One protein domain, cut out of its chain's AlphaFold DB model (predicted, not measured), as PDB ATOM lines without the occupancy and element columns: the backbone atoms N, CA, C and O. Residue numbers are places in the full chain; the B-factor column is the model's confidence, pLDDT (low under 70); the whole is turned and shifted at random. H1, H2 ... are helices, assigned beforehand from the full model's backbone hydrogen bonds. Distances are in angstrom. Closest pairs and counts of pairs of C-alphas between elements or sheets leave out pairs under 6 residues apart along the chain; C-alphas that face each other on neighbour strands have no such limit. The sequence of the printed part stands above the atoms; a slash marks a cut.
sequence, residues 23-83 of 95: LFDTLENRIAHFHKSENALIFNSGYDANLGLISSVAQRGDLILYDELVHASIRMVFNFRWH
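Overview. This is residues 23 to 83 of the 95 residues of the protein "8-amino-7-oxononanoate synthase" of Nonlabens ulvanivorans (UniProt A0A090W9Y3). Three helices are strung along one long axis: H2 and H3 lie side by side as a packed pair towards one end, and H1, by itself at the other end, is joined to H2 by residues 36 to 45. Residues 58 to 71 make a long loop that folds back from the end of H2 to the beginning of H3. The printed part has 61 residues, with three named helices in the order H1, H2, H3 and no named strand; the class is all helix. The whole is loose, with a radius of gyration of the C-alphas of 13.6 A, and elongated, spanning 39 by 21 by 19 A.

Arrangement. H1, residues 23 to 35, is the longest helix by residues and touches no helix. It is apart from H2, residues 46 to 57, and from H3, residues 72 to 82. H2 and H3 touch, with 12 pairs of C-alphas within 8 A; their closest C-alphas, those of Tyr 47 and Ser 73, are 5.2 A apart. Their centres are 9.8 A apart. They run the same way at a steep tilt of 36 degrees, only just steep. In H1 and H2 every O i to N i+4 pair is within hydrogen-bond range; in H3, 6 of 7 are.

Along the chain. H1 measures 18.3 A from C-alpha 23 at (-0.455, 3.503, -30.153) to C-alpha 35 at (5.021, 11.539, -45.688). H2, residues 46 to 57, measures 16.3 A from first to last C-alpha. H3 measures 15.6 A from C-alpha 72 to C-alpha 82 at (2.889, 39.106, -33.092).

Size, cuts and confidence. The two C-alphas farthest apart, those of Thr 26 and His 83, are 38.7 A apart. The printed part has no cut. The link from H1 to H2 is short, with 10 residues, and that from H2 to H3 is long, with 14. The mean pLDDT of the printed part is 85.9; residues 80 to 83 are under 70.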
ATOM      1  N   LEU A  23       0.390   3.169 -29.004       89.12
ATOM      2  CA  LEU A  23      -0.455   3.503 -30.153       89.12
ATOM      3  C   LEU A  23      -0.023   4.810 -30.834       89.12
ATOM      4  O   LEU A  23      -0.048   4.864 -32.062       89.12
ATOM      5  N   PHE A  24       0.408   5.822 -30.069       89.75
ATOM      6  CA  PHE A  24       0.930   7.068 -30.634       89.75
ATOM      7  C   PHE A  24       2.206   6.807 -31.427       89.75
ATOM      8  O   PHE A  24       2.237   7.154 -32.601       89.75
ATOM      9  N   ASP A  25       3.172   6.079 -30.856       92.06
ATOM     10  CA  ASP A  25       4.424   5.733 -31.549       92.06
ATOM     11  C   ASP A  25       4.156   4.980 -32.859       92.06
ATOM     12  O   ASP A  25       4.757   5.244 -33.900       92.06
ATOM     13  N   THR A  26       3.226   4.021 -32.830       94.88
ATOM     14  CA  THR A  26       2.878   3.227 -34.017       94.88
ATOM     15  C   THR A  26       2.260   4.106 -35.102       94.88
ATOM     16  O   THR A  26       2.572   3.948 -36.282       94.88
ATOM     17  N   LEU A  27       1.377   5.030 -34.722       91.12
ATOM     18  CA  LEU A  27       0.716   5.925 -35.664       91.12
ATOM     19  C   LEU A  27       1.679   6.989 -36.209       91.12
ATOM     20  O   LEU A  27       1.704   7.204 -37.416       91.12
ATOM     21  N   GLU A  28       2.511   7.588 -35.359       94.12
ATOM     22  CA  GLU A  28       3.524   8.577 -35.746       94.12
ATOM     23  C   GLU A  28       4.535   7.980 -36.727       94.12
ATOM     24  O   GLU A  28       4.773   8.566 -37.779       94.12
ATOM     25  N   ASN A  29       5.018   6.759 -36.486       96.25
ATOM     26  CA  ASN A  29       5.890   6.066 -37.440       96.25
ATOM     27  C   ASN A  29       5.209   5.815 -38.796       96.25
ATOM     28  O   ASN A  29       5.830   5.969 -39.848       96.25
ATOM     29  N   ARG A  30       3.919   5.449 -38.799       96.12
ATOM     30  CA  ARG A  30       3.160   5.252 -40.048       96.12
ATOM     31  C   ARG A  30       2.984   6.562 -40.812       96.12
ATOM     32  O   ARG A  30       3.123   6.558 -42.032       96.12
ATOM     33  N   ILE A  31       2.705   7.659 -40.110       94.00
ATOM     34  CA  ILE A  31       2.580   8.998 -40.698       94.00
ATOM     35  C   ILE A  31       3.935   9.456 -41.252       94.00
ATOM     36  O   ILE A  31       4.003   9.858 -42.411       94.00
ATOM     37  N   ALA A  32       5.017   9.332 -40.479       95.00
ATOM     38  CA  ALA A  32       6.367   9.696 -40.910       95.00
ATOM     39  C   ALA A  32       6.766   8.943 -42.187       95.00
ATOM     40  O   ALA A  32       7.167   9.561 -43.173       95.00
ATOM     41  N   HIS A  33       6.540   7.625 -42.221       96.75
ATOM     42  CA  HIS A  33       6.792   6.808 -43.405       96.75
ATOM     43  C   HIS A  33       5.920   7.222 -44.599       96.75
ATOM     44  O   HIS A  33       6.411   7.312 -45.725       96.75
ATOM     45  N   PHE A  34       4.629   7.490 -44.378       95.50
ATOM     46  CA  PHE A  34       3.711   7.922 -45.434       95.50
ATOM     47  C   PHE A  34       4.138   9.258 -46.062       95.50
ATOM     48  O   PHE A  34       4.148   9.386 -47.286       95.50
ATOM     49  N   HIS A  35       4.559  10.222 -45.240       94.75
ATOM     50  CA  HIS A  35       5.021  11.539 -45.688       94.75
ATOM     51  C   HIS A  35       6.507  11.580 -46.082       94.75
ATOM     52  O   HIS A  35       6.977  12.628 -46.518       94.75
ATOM     53  N   LYS A  36       7.245  10.466 -45.958       96.62
ATOM     54  CA  LYS A  36       8.705  10.393 -46.165       96.62
ATOM     55  C   LYS A  36       9.472  11.428 -45.324       96.62
ATOM     56  O   LYS A  36      10.426  12.037 -45.800       96.62
ATOM     57  N   SER A  37       9.030  11.623 -44.085       94.06
ATOM     58  CA  SER A  37       9.669  12.481 -43.085       94.06
ATOM     59  C   SER A  37      10.507  11.638 -42.124       94.06
ATOM     60  O   SER A  37      10.213  10.461 -41.920       94.06
ATOM     61  N   GLU A  38      11.522  12.243 -41.502       95.50
ATOM     62  CA  GLU A  38      12.324  11.586 -40.463       95.50
ATOM     63  C   GLU A  38      11.471  11.208 -39.249       95.50
ATOM     64  O   GLU A  38      11.604  10.109 -38.726       95.50
ATOM     65  N   ASN A  39      10.565  12.102 -38.838       93.12
ATOM     66  CA  ASN A  39       9.677  11.929 -37.690       93.12
ATOM     67  C   ASN A  39       8.296  12.552 -37.959       93.12
ATOM     68  O   ASN A  39       8.126  13.365 -38.875       93.12
ATOM     69  N   ALA A  40       7.315  12.198 -37.129       93.00
ATOM     70  CA  ALA A  40       5.999  12.830 -37.084       93.00
ATOM     71  C   ALA A  40       5.542  12.998 -35.630       93.00
ATOM     72  O   ALA A  40       5.962  12.246 -34.756       93.00
ATOM     73  N   LEU A  41       4.669  13.976 -35.385       92.00
ATOM     74  CA  LEU A  41       4.104  14.250 -34.067       92.00
ATOM     75  C   LEU A  41       2.605  14.518 -34.195       92.00
ATOM     76  O   LEU A  41       2.182  15.339 -35.009       92.00
ATOM     77  N   ILE A  42       1.801  13.833 -33.386       90.81
ATOM     78  CA  ILE A  42       0.344  13.983 -33.404       90.81
ATOM     79  C   ILE A  42      -0.094  15.060 -32.414       90.81
ATOM     80  O   ILE A  42       0.365  15.117 -31.275       90.81
ATOM     81  N   PHE A  43      -1.088  15.841 -32.823       88.69
ATOM     82  CA  PHE A  43      -1.807  16.795 -31.984       88.69
ATOM     83  C   PHE A  43      -3.295  16.443 -31.941       88.69
ATOM     84  O   PHE A  43      -3.781  15.654 -32.748       88.69
ATOM     85  N   ASN A  44      -4.026  17.026 -30.989       85.69
ATOM     86  CA  ASN A  44      -5.467  16.794 -30.854       85.69
ATOM     87  C   ASN A  44      -6.274  17.417 -32.005       85.69
ATOM     88  O   ASN A  44      -7.388  16.980 -32.282       85.69
ATOM     89  N   SER A  45      -5.715  18.427 -32.676       86.50
ATOM     90  CA  SER A  45      -6.308  19.076 -33.840       86.50
ATOM     91  C   SER A  45      -5.228  19.652 -34.762       86.50
ATOM     92  O   SER A  45      -4.093  19.889 -34.342       86.50
ATOM     93  N   GLY A  46      -5.591  19.938 -36.017       83.69
ATOM     94  CA  GLY A  46      -4.715  20.676 -36.937       83.69
ATOM     95  C   GLY A  46      -4.473  22.129 -36.504       83.69
ATOM     96  O   GLY A  46      -3.432  22.700 -36.814       83.69
ATOM     97  N   TYR A  47      -5.395  22.726 -35.736       85.75
ATOM     98  CA  TYR A  47      -5.173  24.037 -35.119       85.75
ATOM     99  C   TYR A  47      -4.023  23.981 -34.107       85.75
ATOM    100  O   TYR A  47      -3.091  24.777 -34.207       85.75
ATOM    101  N   ASP A  48      -4.047  23.005 -33.192       87.56
ATOM    102  CA  ASP A  48      -2.998  22.825 -32.179       87.56
ATOM    103  C   ASP A  48      -1.649  22.473 -32.812       87.56
ATOM    104  O   ASP A  48      -0.612  22.941 -32.342       87.56
ATOM    105  N   ALA A  49      -1.660  21.692 -33.900       88.44
ATOM    106  CA  ALA A  49      -0.453  21.361 -34.652       88.44
ATOM    107  C   ALA A  49       0.201  22.618 -35.245       88.44
ATOM    108  O   ALA A  49       1.389  22.858 -35.027       88.44
ATOM    109  N   ASN A  50      -0.580  23.463 -35.926       89.56
ATOM    110  CA  ASN A  50      -0.074  24.697 -36.533       89.56
ATOM    111  C   ASN A  50       0.379  25.707 -35.475       89.56
ATOM    112  O   ASN A  50       1.437  26.323 -35.621       89.56
ATOM    113  N   LEU A  51      -0.385  25.847 -34.388       88.00
ATOM    114  CA  LEU A  51      -0.008  26.697 -33.261       88.00
ATOM    115  C   LEU A  51       1.304  26.229 -32.627       88.00
ATOM    116  O   LEU A  51       2.194  27.054 -32.414       88.00
ATOM    117  N   GLY A  52       1.440  24.929 -32.356       87.94
ATOM    118  CA  GLY A  52       2.644  24.334 -31.784       87.94
ATOM    119  C   GLY A  52       3.862  24.502 -32.689       87.94
ATOM    120  O   GLY A  52       4.907  24.954 -32.221       87.94
ATOM    121  N   LEU A  53       3.718  24.213 -33.985       88.75
ATOM    122  CA  LEU A  53       4.793  24.332 -34.971       88.75
ATOM    123  C   LEU A  53       5.289  25.777 -35.091       88.75
ATOM    124  O   LEU A  53       6.462  26.053 -34.840       88.75
ATOM    125  N   ILE A  54       4.392  26.710 -35.423       87.94
ATOM    126  CA  ILE A  54       4.762  28.109 -35.677       87.94
ATOM    127  C   ILE A  54       5.309  28.750 -34.400       87.94
ATOM    128  O   ILE A  54       6.316  29.446 -34.452       87.94
ATOM    129  N   SER A  55       4.705  28.486 -33.237       86.19
ATOM    130  CA  SER A  55       5.162  29.083 -31.974       86.19
ATOM    131  C   SER A  55       6.532  28.587 -31.518       86.19
ATOM    132  O   SER A  55       7.171  29.287 -30.728       86.19
ATOM    133  N   SER A  56       6.942  27.397 -31.968       88.31
ATOM    134  CA  SER A  56       8.217  26.773 -31.601       88.31
ATOM    135  C   SER A  56       9.329  27.112 -32.590       88.31
ATOM    136  O   SER A  56      10.462  27.337 -32.173       88.31
ATOM    137  N   VAL A  57       9.012  27.158 -33.887       87.12
ATOM    138  CA  VAL A  57      10.001  27.398 -34.946       87.12
ATOM    139  C   VAL A  57      10.225  28.890 -35.172       87.12
ATOM    140  O   VAL A  57      11.373  29.318 -35.216       87.12
ATOM    141  N   ALA A  58       9.160  29.690 -35.275       85.50
ATOM    142  CA  ALA A  58       9.283  31.099 -35.636       85.50
ATOM    143  C   ALA A  58       9.825  31.954 -34.483       85.50
ATOM    144  O   ALA A  58       9.235  32.006 -33.395       85.50
ATOM    145  N   GLN A  59      10.907  32.683 -34.746       82.06
ATOM    146  CA  GLN A  59      11.558  33.590 -33.809       82.06
ATOM    147  C   GLN A  59      11.377  35.058 -34.207       82.06
ATOM    148  O   GLN A  59      10.961  35.411 -35.312       82.06
ATOM    149  N   ARG A  60      11.683  35.960 -33.267       79.31
ATOM    150  CA  ARG A  60      11.655  37.402 -33.539       79.31
ATOM    151  C   ARG A  60      12.714  37.739 -34.591       79.31
ATOM    152  O   ARG A  60      13.896  37.528 -34.349       79.31
ATOM    153  N   GLY A  61      12.285  38.367 -35.682       80.12
ATOM    154  CA  GLY A  61      13.166  38.772 -36.780       80.12
ATOM    155  C   GLY A  61      13.173  37.799 -37.957       80.12
ATOM    156  O   GLY A  61      13.732  38.142 -38.995       80.12
ATOM    157  N   ASP A  62      12.513  36.646 -37.831       81.81
ATOM    158  CA  ASP A  62      12.316  35.735 -38.953       81.81
ATOM    159  C   ASP A  62      11.292  36.306 -39.939       81.81
ATOM    160  O   ASP A  62      10.284  36.906 -39.553       81.81
ATOM    161  N   LEU A  63      11.541  36.085 -41.229       82.56
ATOM    162  CA  LEU A  63      10.569  36.347 -42.283       82.56
ATOM    163  C   LEU A  63       9.681  35.115 -42.455       82.56
ATOM    164  O   LEU A  63      10.170  34.035 -42.782       82.56
ATOM    165  N   ILE A  64       8.376  35.290 -42.264       80.50
ATOM    166  CA  ILE A  64       7.387  34.221 -42.403       80.50
ATOM    167  C   ILE A  64       6.468  34.571 -43.564       80.50
ATOM    168  O   ILE A  64       5.808  35.607 -43.541       80.50
ATOM    169  N   LEU A  65       6.429  33.696 -44.564       82.38
ATOM    170  CA  LEU A  65       5.591  33.842 -45.747       82.38
ATOM    171  C   LEU A  65       4.434  32.841 -45.654       82.38
ATOM    172  O   LEU A  65       4.662  31.671 -45.353       82.38
ATOM    173  N   TYR A  66       3.202  33.297 -45.880       80.44
ATOM    174  CA  TYR A  66       2.010  32.445 -45.871       80.44
ATOM    175  C   TYR A  66       0.992  32.903 -46.922       80.44
ATOM    176  O   TYR A  66       0.976  34.060 -47.335       80.44
ATOM    177  N   ASP A  67       0.169  31.972 -47.402       85.31
ATOM    178  CA  ASP A  67      -0.851  32.241 -48.424       85.31
ATOM    179  C   ASP A  67      -2.053  33.031 -47.862       85.31
ATOM    180  O   ASP A  67      -2.458  32.816 -46.721       85.31
ATOM    181  N   GLU A  68      -2.661  33.924 -48.649       84.19
ATOM    182  CA  GLU A  68      -3.822  34.722 -48.212       84.19
ATOM    183  C   GLU A  68      -5.029  33.841 -47.844       84.19
ATOM    184  O   GLU A  68      -5.733  34.101 -46.859       84.19
ATOM    185  N   LEU A  69      -5.234  32.760 -48.599       86.19
ATOM    186  CA  LEU A  69      -6.312  31.791 -48.413       86.19
ATOM    187  C   LEU A  69      -5.896  30.629 -47.506       86.19
ATOM    188  O   LEU A  69      -6.613  29.627 -47.408       86.19
ATOM    189  N   VAL A  70      -4.755  30.750 -46.816       86.44
ATOM    190  CA  VAL A  70      -4.321  29.749 -45.847       86.44
ATOM    191  C   VAL A  70      -5.392  29.551 -44.775       86.44
ATOM    192  O   VAL A  70      -6.084  30.485 -44.353       86.44
ATOM    193  N   HIS A  71      -5.512  28.311 -44.299       87.81
ATOM    194  CA  HIS A  71      -6.473  27.955 -43.267       87.81
ATOM    195  C   HIS A  71      -6.388  28.919 -42.073       87.81
ATOM    196  O   HIS A  71      -5.302  29.233 -41.575       87.81
ATOM    197  N   ALA A  72      -7.546  29.367 -41.581       85.88
ATOM    198  CA  ALA A  72      -7.641  30.416 -40.565       85.88
ATOM    199  C   ALA A  72      -6.847  30.109 -39.282       85.88
ATOM    200  O   ALA A  72      -6.415  31.036 -38.597       85.88
ATOM    201  N   SER A  73      -6.607  28.824 -38.987       83.19
ATOM    202  CA  SER A  73      -5.748  28.404 -37.874       83.19
ATOM    203  C   SER A  73      -4.358  29.030 -37.937       83.19
ATOM    204  O   SER A  73      -3.876  29.475 -36.908       83.19
ATOM    205  N   ILE A  74      -3.747  29.150 -39.118       85.50
ATOM    206  CA  ILE A  74      -2.410  29.741 -39.287       85.50
ATOM    207  C   ILE A  74      -2.453  31.254 -39.050       85.50
ATOM    208  O   ILE A  74      -1.663  31.785 -38.271       85.50
ATOM    209  N   ARG A  75      -3.439  31.947 -39.634       83.06
ATOM    210  CA  ARG A  75      -3.636  33.397 -39.446       83.06
ATOM    211  C   ARG A  75      -3.844  33.767 -37.975       83.06
ATOM    212  O   ARG A  75      -3.334  34.781 -37.502       83.06
ATOM    213  N   MET A  76      -4.575  32.933 -37.240       80.81
ATOM    214  CA  MET A  76      -4.871  33.172 -35.829       80.81
ATOM    215  C   MET A  76      -3.621  33.101 -34.939       80.81
ATOM    216  O   MET A  76      -3.514  33.889 -33.997       80.81
ATOM    217  N   VAL A  77      -2.645  32.243 -35.266       80.75
ATOM    218  CA  VAL A  77      -1.372  32.155 -34.527       80.75
ATOM    219  C   VAL A  77      -0.608  33.481 -34.576       80.75
ATOM    220  O   VAL A  77      -0.126  33.959 -33.546       80.75
ATOM    221  N   PHE A  78      -0.537  34.116 -35.751       75.50
ATOM    222  CA  PHE A  78       0.179  35.386 -35.917       75.50
ATOM    223  C   PHE A  78      -0.499  36.545 -35.191       75.50
ATOM    224  O   PHE A  78       0.183  37.337 -34.536       75.50
ATOM    225  N   ASN A  79      -1.832  36.606 -35.230       71.12
ATOM    226  CA  ASN A  79      -2.584  37.619 -34.491       71.12
ATOM    227  C   ASN A  79      -2.363  37.511 -32.976       71.12
ATOM    228  O   ASN A  79      -2.259  38.534 -32.301       71.12
ATOM    229  N   PHE A  80      -2.254  36.290 -32.444       66.69
ATOM    230  CA  PHE A  80      -2.075  36.074 -31.009       66.69
ATOM    231  C   PHE A  80      -0.653  36.395 -30.522       66.69
ATOM    232  O   PHE A  80      -0.481  36.960 -29.443       66.69
ATOM    233  N   ARG A  81       0.377  36.045 -31.307       63.12
ATOM    234  CA  ARG A  81       1.787  36.164 -30.893       63.12
ATOM    235  C   ARG A  81       2.439  37.493 -31.293       63.12
ATOM    236  O   ARG A  81       3.290  37.978 -30.552       63.12
ATOM    237  N   TRP A  82       2.070  38.073 -32.439       60.81
ATOM    238  CA  TRP A  82       2.889  39.106 -33.092       60.81
ATOM    239  C   TRP A  82       2.162  40.399 -33.479       60.81
ATOM    240  O   TRP A  82       2.819  41.288 -34.009       60.81
ATOM    241  N   HIS A  83       0.860  40.552 -33.190       57.00
ATOM    242  CA  HIS A  83       0.091  41.777 -33.491       57.00
ATOM    243  C   HIS A  83       0.383  42.331 -34.905       57.00
ATOM    244  O   HIS A  83       0.625  43.521 -35.100       57.00
TER     245      HIS A  83